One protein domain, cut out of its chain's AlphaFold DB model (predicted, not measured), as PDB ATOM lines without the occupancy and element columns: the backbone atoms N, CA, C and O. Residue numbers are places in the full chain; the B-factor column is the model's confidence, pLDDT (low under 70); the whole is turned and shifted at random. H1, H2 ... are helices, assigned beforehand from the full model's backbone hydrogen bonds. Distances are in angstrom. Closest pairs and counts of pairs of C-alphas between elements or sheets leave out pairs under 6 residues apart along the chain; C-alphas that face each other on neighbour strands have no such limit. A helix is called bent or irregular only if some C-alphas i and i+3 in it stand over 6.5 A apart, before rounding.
ATOM      1  N   ARG A 142     176.924 115.182 190.739       94.94
ATOM      2  CA  ARG A 142     178.356 114.863 190.614       94.94
ATOM      3  C   ARG A 142     179.134 115.264 191.871       94.94
ATOM      4  O   ARG A 142     180.069 114.563 192.267       94.94
ATOM      5  N   ARG A 143     178.758 116.373 192.514       96.12
ATOM      6  CA  ARG A 143     179.391 116.858 193.744       96.12
ATOM      7  C   ARG A 143     179.147 115.919 194.927       96.12
ATOM      8  O   ARG A 143     180.118 115.522 195.571       96.12
ATOM      9  N   THR A 144     177.902 115.509 195.156       97.38
ATOM     10  CA  THR A 144     177.515 114.600 196.247       97.38
ATOM     11  C   THR A 144     178.189 113.240 196.100       97.38
ATOM     12  O   THR A 144     178.793 112.739 197.048       97.38
ATOM     13  N   VAL A 145     178.209 112.681 194.885       96.12
ATOM     14  CA  VAL A 145     178.954 111.446 194.580       96.12
ATOM     15  C   VAL A 145     180.447 111.609 194.866       96.12
ATOM     16  O   VAL A 145     181.081 110.721 195.434       96.12
ATOM     17  N   SER A 146     181.029 112.751 194.494       94.44
ATOM     18  CA  SER A 146     182.446 113.018 194.742       94.44
ATOM     19  C   SER A 146     182.769 113.137 196.236       94.44
ATOM     20  O   SER A 146     183.870 112.765 196.646       94.44
ATOM     21  N   ALA A 147     181.846 113.653 197.053       95.94
ATOM     22  CA  ALA A 147     181.981 113.692 198.509       95.94
ATOM     23  C   ALA A 147     181.919 112.280 199.110       95.94
ATOM     24  O   ALA A 147     182.851 111.888 199.815       95.94
ATOM     25  N   PHE A 148     180.897 111.500 198.740       96.81
ATOM     26  CA  PHE A 148     180.724 110.107 199.161       96.81
ATOM     27  C   PHE A 148     181.969 109.264 198.874       96.81
ATOM     28  O   PHE A 148     182.519 108.627 199.771       96.81
ATOM     29  N   LYS A 149     182.467 109.321 197.632       93.44
ATOM     30  CA  LYS A 149     183.659 108.572 197.221       93.44
ATOM     31  C   LYS A 149     184.886 108.965 198.035       93.44
ATOM     32  O   LYS A 149     185.587 108.101 198.542       93.44
ATOM     33  N   ASN A 150     185.109 110.265 198.208       91.50
ATOM     34  CA  ASN A 150     186.285 110.787 198.902       91.50
ATOM     35  C   ASN A 150     186.353 110.379 200.381       91.50
ATOM     36  O   ASN A 150     187.441 110.098 200.877       91.50
ATOM     37  N   PHE A 151     185.212 110.372 201.078       94.31
ATOM     38  CA  PHE A 151     185.161 110.049 202.505       94.31
ATOM     39  C   PHE A 151     184.984 108.562 202.776       94.31
ATOM     40  O   PHE A 151     185.640 108.036 203.659       94.31
ATOM     41  N   PHE A 152     184.104 107.876 202.051       94.44
ATOM     42  CA  PHE A 152     183.626 106.567 202.500       94.44
ATOM     43  C   PHE A 152     184.079 105.419 201.599       94.44
ATOM     44  O   PHE A 152     184.381 104.345 202.103       94.44
ATOM     45  N   VAL A 153     184.238 105.656 200.294       91.81
ATOM     46  CA  VAL A 153     184.690 104.608 199.359       91.81
ATOM     47  C   VAL A 153     186.215 104.534 199.302       91.81
ATOM     48  O   VAL A 153     186.809 103.505 199.595       91.81
ATOM     49  N   GLU A 154     186.859 105.638 198.935       90.12
ATOM     50  CA  GLU A 154     188.308 105.710 198.730       90.12
ATOM     51  C   GLU A 154     189.054 106.133 200.002       90.12
ATOM     52  O   GLU A 154     190.271 105.980 200.075       90.12
ATOM     53  N   GLN A 155     188.335 106.729 200.962       89.25
ATOM     54  CA  GLN A 155     188.860 107.247 202.235       89.25
ATOM     55  C   GLN A 155     190.112 108.128 202.064       89.25
ATOM     56  O   GLN A 155     191.024 108.135 202.887       89.25
ATOM     57  N   ARG A 156     190.167 108.893 200.964       85.25
ATOM     58  CA  ARG A 156     191.296 109.775 200.620       85.25
ATOM     59  C   ARG A 156     191.291 111.079 201.413       85.25
ATOM     60  O   ARG A 156     192.280 111.811 201.366       85.25
ATOM     61  N   ASN A 157     190.192 111.398 202.097       87.19
ATOM     62  CA  ASN A 157     190.102 112.592 202.925       87.19
ATOM     63  C   ASN A 157     190.743 112.370 204.302       87.19
ATOM     64  O   ASN A 157     190.351 111.452 205.022       87.19
ATOM     65  N   ASP A 158     191.643 113.264 204.713       84.94
ATOM     66  CA  ASP A 158     192.277 113.239 206.038       84.94
ATOM     67  C   ASP A 158     191.243 113.332 207.188       84.94
ATOM     68  O   ASP A 158     191.482 112.828 208.284       84.94
ATOM     69  N   GLN A 159     190.066 113.922 206.944       87.81
ATOM     70  CA  GLN A 159     188.965 114.061 207.910       87.81
ATOM     71  C   GLN A 159     188.015 112.854 207.955       87.81
ATOM     72  O   GLN A 159     187.091 112.842 208.765       87.81
ATOM     73  N   THR A 160     188.241 111.811 207.146       89.00
ATOM     74  CA  THR A 160     187.378 110.614 207.091       89.00
ATOM     75  C   THR A 160     187.106 110.022 208.479       89.00
ATOM     76  O   THR A 160     185.961 109.731 208.829       89.00
ATOM     77  N   HIS A 161     188.149 109.920 209.308       89.62
ATOM     78  CA  HIS A 161     188.077 109.359 210.658       89.62
ATOM     79  C   HIS A 161     187.076 110.072 211.582       89.62
ATOM     80  O   HIS A 161     186.541 109.438 212.490       89.62
ATOM     81  N   LEU A 162     186.785 111.358 211.343       89.06
ATOM     82  CA  LEU A 162     185.811 112.118 212.129       89.06
ATOM     83  C   LEU A 162     184.382 111.618 211.891       89.06
ATOM     84  O   LEU A 162     183.573 111.628 212.812       89.06
ATOM     85  N   HIS A 163     184.076 111.144 210.681       94.00
ATOM     86  CA  HIS A 163     182.713 110.796 210.274       94.00
ATOM     87  C   HIS A 163     182.414 109.299 210.324       94.00
ATOM     88  O   HIS A 163     181.247 108.930 210.447       94.00
ATOM     89  N   LEU A 164     183.434 108.433 210.257       92.81
ATOM     90  CA  LEU A 164     183.251 106.977 210.174       92.81
ATOM     91  C   LEU A 164     182.412 106.402 211.327       92.81
ATOM     92  O   LEU A 164     181.514 105.597 211.094       92.81
ATOM     93  N   SER A 165     182.668 106.817 212.570       91.81
ATOM     94  CA  SER A 165     181.911 106.319 213.728       91.81
ATOM     95  C   SER A 165     180.452 106.781 213.708       91.81
ATOM     96  O   SER A 165     179.555 106.006 214.041       91.81
ATOM     97  N   ALA A 166     180.206 108.021 213.285       93.56
ATOM     98  CA  ALA A 166     178.871 108.595 213.212       93.56
ATOM     99  C   ALA A 166     178.054 107.950 212.088       93.56
ATOM    100  O   ALA A 166     176.956 107.466 212.342       93.56
ATOM    101  N   ILE A 167     178.594 107.860 210.868       96.12
ATOM    102  CA  ILE A 167     177.865 107.300 209.721       96.12
ATOM    103  C   ILE A 167     177.575 105.795 209.884       96.12
ATOM    104  O   ILE A 167     176.541 105.312 209.426       96.12
ATOM    105  N   ARG A 168     178.408 105.045 210.624       95.94
ATOM    106  CA  ARG A 168     178.117 103.643 210.992       95.94
ATOM    107  C   ARG A 168     176.833 103.504 211.816       95.94
ATOM    108  O   ARG A 168     176.094 102.547 211.619       95.94
ATOM    109  N   GLN A 169     176.483 104.491 212.647       95.56
ATOM    110  CA  GLN A 169     175.195 104.506 213.366       95.56
ATOM    111  C   GLN A 169     174.001 104.672 212.411       95.56
ATOM    112  O   GLN A 169     172.881 104.254 212.714       95.56
ATOM    113  N   PHE A 170     174.227 105.254 211.231       96.25
ATOM    114  CA  PHE A 170     173.235 105.349 210.162       96.25
ATOM    115  C   PHE A 170     173.121 104.054 209.342       96.25
ATOM    116  O   PHE A 170     172.175 103.919 208.576       96.25
ATOM    117  N   GLY A 171     173.978 103.060 209.590       96.88
ATOM    118  CA  GLY A 171     173.947 101.755 208.923       96.88
ATOM    119  C   GLY A 171     175.017 101.584 207.847       96.88
ATOM    120  O   GLY A 171     174.924 100.653 207.048       96.88
ATOM    121  N   TYR A 172     176.018 102.468 207.810       97.31
ATOM    122  CA  TYR A 172     177.143 102.336 206.891       97.31
ATOM    123  C   TYR A 172     177.966 101.108 207.269       97.31
ATOM    124  O   TYR A 172     178.298 100.915 208.440       97.31
ATOM    125  N   SER A 173     178.316 100.306 206.273       96.44
ATOM    126  CA  SER A 173     179.155  99.124 206.437       96.44
ATOM    127  C   SER A 173     179.923  98.880 205.153       96.44
ATOM    128  O   SER A 173     179.344  98.944 204.069       96.44
ATOM    129  N   GLU A 174     181.206  98.549 205.253       93.75
ATOM    130  CA  GLU A 174     182.021  98.170 204.098       93.75
ATOM    131  C   GLU A 174     181.484  96.904 203.391       93.75
ATOM    132  O   GLU A 174     181.793  96.685 202.225       93.75
ATOM    133  N   ALA A 175     180.640  96.104 204.061       95.69
ATOM    134  CA  ALA A 175     179.980  94.930 203.480       95.69
ATOM    135  C   ALA A 175     178.729  95.259 202.634       95.69
ATOM    136  O   ALA A 175     178.224  94.391 201.923       95.69
ATOM    137  N   ASN A 176     178.198  96.482 202.717       96.75
ATOM    138  CA  ASN A 176     177.048  96.900 201.914       96.75
ATOM    139  C   ASN A 176     177.458  97.205 200.464       96.75
ATOM    140  O   ASN A 176     178.595  97.587 200.184       96.75
ATOM    141  N   SER A 177     176.493  97.161 199.540       96.19
ATOM    142  CA  SER A 177     176.690  97.702 198.190       96.19
ATOM    143  C   SER A 177     176.917  99.222 198.209       96.19
ATOM    144  O   SER A 177     176.467  99.921 199.125       96.19
ATOM    145  N   LEU A 178     177.562  99.760 197.164       95.81
ATOM    146  CA  LEU A 178     177.741 101.211 197.010       95.81
ATOM    147  C   LEU A 178     176.402 101.950 196.994       95.81
ATOM    148  O   LEU A 178     176.276 102.965 197.669       95.81
ATOM    149  N   THR A 179     175.396 101.413 196.299       97.00
ATOM    150  CA  THR A 179     174.039 101.973 196.270       97.00
ATOM    151  C   THR A 179     173.452 102.078 197.673       97.00
ATOM    152  O   THR A 179     173.009 103.153 198.063       97.00
ATOM    153  N   ARG A 180     173.538 101.008 198.480       97.81
ATOM    154  CA  ARG A 180     173.025 101.019 199.856       97.81
ATOM    155  C   ARG A 180     173.790 101.995 200.751       97.81
ATOM    156  O   ARG A 180     173.180 102.719 201.529       97.81
ATOM    157  N   ASN A 181     175.118 102.025 200.657       98.00
ATOM    158  CA  ASN A 181     175.921 102.976 201.426       98.00
ATOM    159  C   ASN A 181     175.701 104.426 200.980       98.00
ATOM    160  O   ASN A 181     175.843 105.333 201.799       98.00
ATOM    161  N   PHE A 182     175.328 104.656 199.721       98.38
ATOM    162  CA  PHE A 182     174.941 105.979 199.255       98.38
ATOM    163  C   PHE A 182     173.608 106.421 199.870       98.38
ATOM    164  O   PHE A 182     173.535 107.553 200.330       98.38
ATOM    165  N   ASP A 183     172.608 105.539 200.006       98.69
ATOM    166  CA  ASP A 183     171.377 105.866 200.753       98.69
ATOM    167  C   ASP A 183     171.678 106.268 202.198       98.69
ATOM    168  O   ASP A 183     171.182 107.286 202.674       98.69
ATOM    169  N   VAL A 184     172.545 105.508 202.873       98.50
ATOM    170  CA  VAL A 184     172.991 105.829 204.236       98.50
ATOM    171  C   VAL A 184     173.685 107.193 204.283       98.50
ATOM    172  O   VAL A 184     173.505 107.956 205.232       98.50
ATOM    173  N   PHE A 185     174.483 107.518 203.266       98.50
ATOM    174  CA  PHE A 185     175.124 108.823 203.166       98.50
ATOM    175  C   PHE A 185     174.109 109.955 202.943       98.50
ATOM    176  O   PHE A 185     174.259 111.019 203.541       98.50
ATOM    177  N   LEU A 186     173.053 109.733 202.157       98.62
ATOM    178  CA  LEU A 186     171.966 110.701 202.000       98.62
ATOM    179  C   LEU A 186     171.193 110.902 203.312       98.62
ATOM    180  O   LEU A 186     170.949 112.048 203.683       98.62
ATOM    181  N   ASP A 187     170.906 109.831 204.062       98.31
ATOM    182  CA  ASP A 187     170.298 109.919 205.402       98.31
ATOM    183  C   ASP A 187     171.189 110.726 206.365       98.31
ATOM    184  O   ASP A 187     170.710 111.515 207.183       98.31
ATOM    185  N   TYR A 188     172.508 110.546 206.262       97.69
ATOM    186  CA  TYR A 188     173.491 111.276 207.056       97.69
ATOM    187  C   TYR A 188     173.522 112.774 206.713       97.69
ATOM    188  O   TYR A 188     173.559 113.611 207.621       97.69
ATOM    189  N   ILE A 189     173.469 113.133 205.424       97.94
ATOM    190  CA  ILE A 189     173.373 114.531 204.970       97.94
ATOM    191  C   ILE A 189     172.064 115.158 205.453       97.94
ATOM    192  O   ILE A 189     172.086 116.244 206.029       97.94
ATOM    193  N   GLU A 190     170.941 114.470 205.266       97.50
ATOM    194  CA  GLU A 190     169.610 114.938 205.660       97.50
ATOM    195  C   GLU A 190     169.531 115.225 207.164       97.50
ATOM    196  O   GLU A 190     169.087 116.299 207.586       97.50
ATOM    197  N   ALA A 191     170.059 114.314 207.986       95.88
ATOM    198  CA  ALA A 191     170.176 114.528 209.423       95.88
ATOM    199  C   ALA A 191     171.111 115.698 209.765       95.88
ATOM    200  O   ALA A 191     170.858 116.417 210.731       95.88
ATOM    201  N   SER A 192     172.181 115.905 208.986       94.38
ATOM    202  CA  SER A 192     173.118 117.018 209.195       94.38
ATOM    203  C   SER A 192     172.439 118.359 208.926       94.38
ATOM    204  O   SER A 192     172.527 119.258 209.755       94.38
ATOM    205  N   PHE A 193     171.703 118.472 207.816       94.50
ATOM    206  CA  PHE A 193     170.947 119.679 207.468       94.50
ATOM    207  C   PHE A 193     169.821 119.971 208.453       94.50
ATOM    208  O   PHE A 193     169.601 121.131 208.791       94.50
ATOM    209  N   SER A 194     169.147 118.928 208.941       92.94
ATOM    210  CA  SER A 194     168.092 119.063 209.950       92.94
ATOM    211  C   SER A 194     168.622 119.572 211.289       92.94
ATOM    212  O   SER A 194     167.887 120.217 212.031       92.94
ATOM    213  N   LEU A 195     169.880 119.256 211.616       90.56
ATOM    214  CA  LEU A 195     170.514 119.706 212.849       90.56
ATOM    215  C   LEU A 195     171.053 121.132 212.710       90.56
ATOM    216  O   LEU A 195     170.739 121.979 213.539       90.56
ATOM    217  N   ASP A 196     171.860 121.379 211.676       89.19
ATOM    218  CA  ASP A 196     172.382 122.701 211.332       89.19
ATOM    219  C   ASP A 196     172.958 122.705 209.906       89.19
ATOM    220  O   ASP A 196     174.053 122.202 209.653       89.19
ATOM    221  N   GLN A 197     172.240 123.315 208.963       88.56
ATOM    222  CA  GLN A 197     172.670 123.412 207.563       88.56
ATOM    223  C   GLN A 197     173.933 124.262 207.328       88.56
ATOM    224  O   GLN A 197     174.607 124.080 206.311       88.56
ATOM    225  N   PHE A 198     174.265 125.187 208.233       85.75
ATOM    226  CA  PHE A 198     175.421 126.080 208.101       85.75
ATOM    227  C   PHE A 198     176.701 125.408 208.586       85.75
ATOM    228  O   PHE A 198     177.770 125.600 208.010       85.75
ATOM    229  N   HIS A 199     176.572 124.572 209.608       86.12
ATOM    230  CA  HIS A 199     177.676 123.926 210.302       86.12
ATOM    231  C   HIS A 199     177.862 122.459 209.886       86.12
ATOM    232  O   HIS A 199     178.482 121.684 210.596       86.12
ATOM    233  N   THR A 200     177.374 122.025 208.719       91.88
ATOM    234  CA  THR A 200     177.728 120.696 208.175       91.88
ATOM    235  C   THR A 200     179.127 120.683 207.564       91.88
ATOM    236  O   THR A 200     179.643 121.741 207.223       91.88
ATOM    237  N   ASP A 201     179.726 119.513 207.330       93.88
ATOM    238  CA  ASP A 201     181.015 119.419 206.624       93.88
ATOM    239  C   ASP A 201     180.963 120.096 205.232       93.88
ATOM    240  O   ASP A 201     179.988 119.892 204.497       93.88
ATOM    241  N   PRO A 202     181.983 120.867 204.807       94.06
ATOM    242  CA  PRO A 202     181.952 121.647 203.580       94.06
ATOM    243  C   PRO A 202     181.867 120.769 202.336       94.06
ATOM    244  O   PRO A 202     181.412 121.236 201.296       94.06
ATOM    245  N   HIS A 203     182.280 119.502 202.392       95.50
ATOM    246  CA  HIS A 203     182.249 118.602 201.242       95.50
ATOM    247  C   HIS A 203     180.827 118.206 200.836       95.50
ATOM    248  O   HIS A 203     180.623 117.901 199.660       95.50
ATOM    249  N   TRP A 204     179.859 118.257 201.757       96.56
ATOM    250  CA  TRP A 204     178.433 118.062 201.464       96.56
ATOM    251  C   TRP A 204     177.529 119.205 201.937       96.56
ATOM    252  O   TRP A 204     176.339 119.168 201.640       96.56
ATOM    253  N   ARG A 205     178.051 120.259 202.574       96.50
ATOM    254  CA  ARG A 205     177.323 121.526 202.768       96.50
ATOM    255  C   ARG A 205     176.825 122.046 201.421       96.50
ATOM    256  O   ARG A 205     177.506 121.849 200.406       96.50
ATOM    257  N   ASP A 264     170.939 106.230 191.398       95.56
ATOM    258  CA  ASP A 264     169.714 105.875 190.676       95.56
ATOM    259  C   ASP A 264     168.681 107.023 190.677       95.56
ATOM    260  O   ASP A 264     168.911 108.103 191.224       95.56
ATOM    261  N   ALA A 265     167.536 106.827 190.019       95.88
ATOM    262  CA  ALA A 265     166.516 107.870 189.901       95.88
ATOM    263  C   ALA A 265     165.957 108.335 191.259       95.88
ATOM    264  O   ALA A 265     165.757 109.534 191.452       95.88
ATOM    265  N   ALA A 266     165.750 107.418 192.208       97.44
ATOM    266  CA  ALA A 266     165.236 107.754 193.531       97.44
ATOM    267  C   ALA A 266     166.289 108.520 194.343       97.44
ATOM    268  O   ALA A 266     165.991 109.541 194.965       97.44
ATOM    269  N   GLN A 267     167.545 108.086 194.276       98.06
ATOM    270  CA  GLN A 267     168.663 108.763 194.924       98.06
ATOM    271  C   GLN A 267     168.908 110.155 194.333       98.06
ATOM    272  O   GLN A 267     169.159 111.100 195.081       98.06
ATOM    273  N   ARG A 268     168.787 110.321 193.011       97.25
ATOM    274  CA  ARG A 268     168.848 111.643 192.370       97.25
ATOM    275  C   ARG A 268     167.714 112.544 192.841       97.25
ATOM    276  O   ARG A 268     167.999 113.669 193.228       97.25
ATOM    277  N   ALA A 269     166.480 112.049 192.931       97.50
ATOM    278  CA  ALA A 269     165.371 112.831 193.483       97.50
ATOM    279  C   ALA A 269     165.653 113.296 194.927       97.50
ATOM    280  O   ALA A 269     165.429 114.457 195.261       97.50
ATOM    281  N   ARG A 270     166.244 112.438 195.770       98.19
ATOM    282  CA  ARG A 270     166.681 112.836 197.120       98.19
ATOM    283  C   ARG A 270     167.760 113.920 197.092       98.19
ATOM    284  O   ARG A 270     167.660 114.895 197.830       98.19
ATOM    285  N   VAL A 271     168.781 113.783 196.239       98.31
ATOM    286  CA  VAL A 271     169.824 114.813 196.081       98.31
ATOM    287  C   VAL A 271     169.223 116.123 195.565       98.31
ATOM    288  O   VAL A 271     169.601 117.187 196.047       98.31
ATOM    289  N   ARG A 272     168.261 116.065 194.640       97.50
ATOM    290  CA  ARG A 272     167.550 117.238 194.122       97.50
ATOM    291  C   ARG A 272     166.860 118.009 195.240       97.50
ATOM    292  O   ARG A 272     167.072 119.212 195.343       97.50
ATOM    293  N   THR A 273     166.141 117.305 196.115       97.88
ATOM    294  CA  THR A 273     165.485 117.892 197.290       97.88
ATOM    295  C   THR A 273     166.490 118.473 198.285       97.88
ATOM    296  O   THR A 273     166.341 119.610 198.723       97.88
ATOM    297  N   LEU A 274     167.539 117.721 198.640       98.00
ATOM    298  CA  LEU A 274     168.542 118.158 199.624       98.00
ATOM    299  C   LEU A 274     169.290 119.429 199.190       98.00
ATOM    300  O   LEU A 274     169.675 120.242 200.033       98.00
ATOM    301  N   TYR A 275     169.495 119.596 197.883       98.00
ATOM    302  CA  TYR A 275     170.291 120.675 197.300       98.00
ATOM    303  C   TYR A 275     169.474 121.615 196.406       98.00
ATOM    304  O   TYR A 275     170.056 122.257 195.537       98.00
ATOM    305  N   GLU A 276     168.156 121.726 196.615       97.62
ATOM    306  CA  GLU A 276     167.254 122.567 195.807       97.62
ATOM    307  C   GLU A 276     167.815 123.978 195.582       97.62
ATOM    308  O   GLU A 276     167.899 124.438 194.445       97.62
ATOM    309  N   ASP A 277     168.298 124.617 196.649       96.69
ATOM    310  CA  ASP A 277     168.862 125.967 196.579       96.69
ATOM    311  C   ASP A 277     170.097 126.048 195.668       96.69
ATOM    312  O   ASP A 277     170.287 127.048 194.984       96.69
ATOM    313  N   ASP A 278     170.934 125.004 195.625       97.88
ATOM    314  CA  ASP A 278     172.104 124.972 194.738       97.88
ATOM    315  C   ASP A 278     171.676 124.821 193.272       97.88
ATOM    316  O   ASP A 278     172.261 125.454 192.393       97.88
ATOM    317  N   PHE A 279     170.663 123.993 192.991       97.75
ATOM    318  CA  PHE A 279     170.124 123.860 191.634       97.75
ATOM    319  C   PHE A 279     169.568 125.194 191.138       97.75
ATOM    320  O   PHE A 279     169.948 125.653 190.061       97.75
ATOM    321  N   GLN A 280     168.733 125.844 191.952       97.25
ATOM    322  CA  GLN A 280     168.124 127.127 191.613       97.25
ATOM    323  C   GLN A 280     169.169 128.236 191.468       97.25
ATOM    324  O   GLN A 280     169.190 128.937 190.459       97.25
ATOM    325  N   ALA A 281     170.066 128.381 192.448       96.75
ATOM    326  CA  ALA A 281     171.021 129.485 192.480       96.75
ATOM    327  C   ALA A 281     172.061 129.427 191.353       96.75
ATOM    328  O   ALA A 281     172.532 130.472 190.906       96.75
ATOM    329  N   PHE A 282     172.429 128.227 190.894       96.44
ATOM    330  CA  PHE A 282     173.449 128.046 189.856       96.44
ATOM    331  C   PHE A 282     172.881 127.629 188.495       96.44
ATOM    332  O   PHE A 282     173.653 127.422 187.554       96.44
ATOM    333  N   GLY A 283     171.553 127.536 188.371       95.75
ATOM    334  CA  GLY A 283     170.864 127.190 187.129       95.75
ATOM    335  C   GLY A 283     171.219 125.793 186.620       95.75
ATOM    336  O   GLY A 283     171.481 125.631 185.426       95.75
TER     337      GLY A 283
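AT A GLANCE: This is residues 142 to 205 and 264 to 283 of the 289 residues of an uncharacterized protein of Aliiroseovarius sp (UniProt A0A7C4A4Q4). One long helix, H3, runs through the middle, with H4 side by side with it, and the shorter H1 and H2 are set crosswise to H3, near a right angle. After H4 the chain turns into the small helix H5, and residues 276 to 283 stick out from the body. The printed part has 84 residues with five named helices, H1 to H5 in chain order, and no named strand: the class is all helix. It is compact, with a radius of gyration of the C-alphas of 12.5 A, and spans 36 by 28 by 22 A.

IN THESE COORDINATES: H3, residues 178 to 196, is 26.4 A long, from C-alpha 178 at (177.741, 101.211, 197.010). H4 is residues 265 to 274, 14.3 A, and H5 is residues 276 to 282, 10.2 A, ending at C-alpha 282 at (173.449, 128.046, 189.856). H1, residues 142 to 153, 14.9 A, begins at (178.356, 114.863, 190.614). H2, residues 160 to 169, 15.0 A, is irregular: C-alphas 162 and 165 are 7.2 A apart.

HOW THE PARTS SIT: H3, with residues 183 to 190 alone, touches H4; they run the same way at a shallow tilt of 16 degrees, and their closest C-alphas, of Glu 190 and Leu 274, are 6.9 A apart. H2 only just touches H3, with 3 pairs of C-alphas within 8 A, through residues 184 to 188 of H3 alone; the closest C-alphas are those of Ile 167 and Tyr 188, 6.5 A, and the lines are about perpendicular at 85 degrees. H1 is close to H3 but not clearly touching, closest at the C-alphas of Phe 148 and Phe 185, 7.0 A. H5 is apart from H3. In H1, H3, H4 and H5 every O i to N i+4 pair is within hydrogen-bond range; in H2, 3 of 6 are.

THE WHOLE: The C-alphas farthest apart, of Ala 175 and Ala 281, are 37.4 A apart. Residues 206 to 263 are not printed; C-alphas 205 and 264 are 21.2 A apart across the cut. Of the links printed whole, no link is long. No printed residue is under 70 in pLDDT.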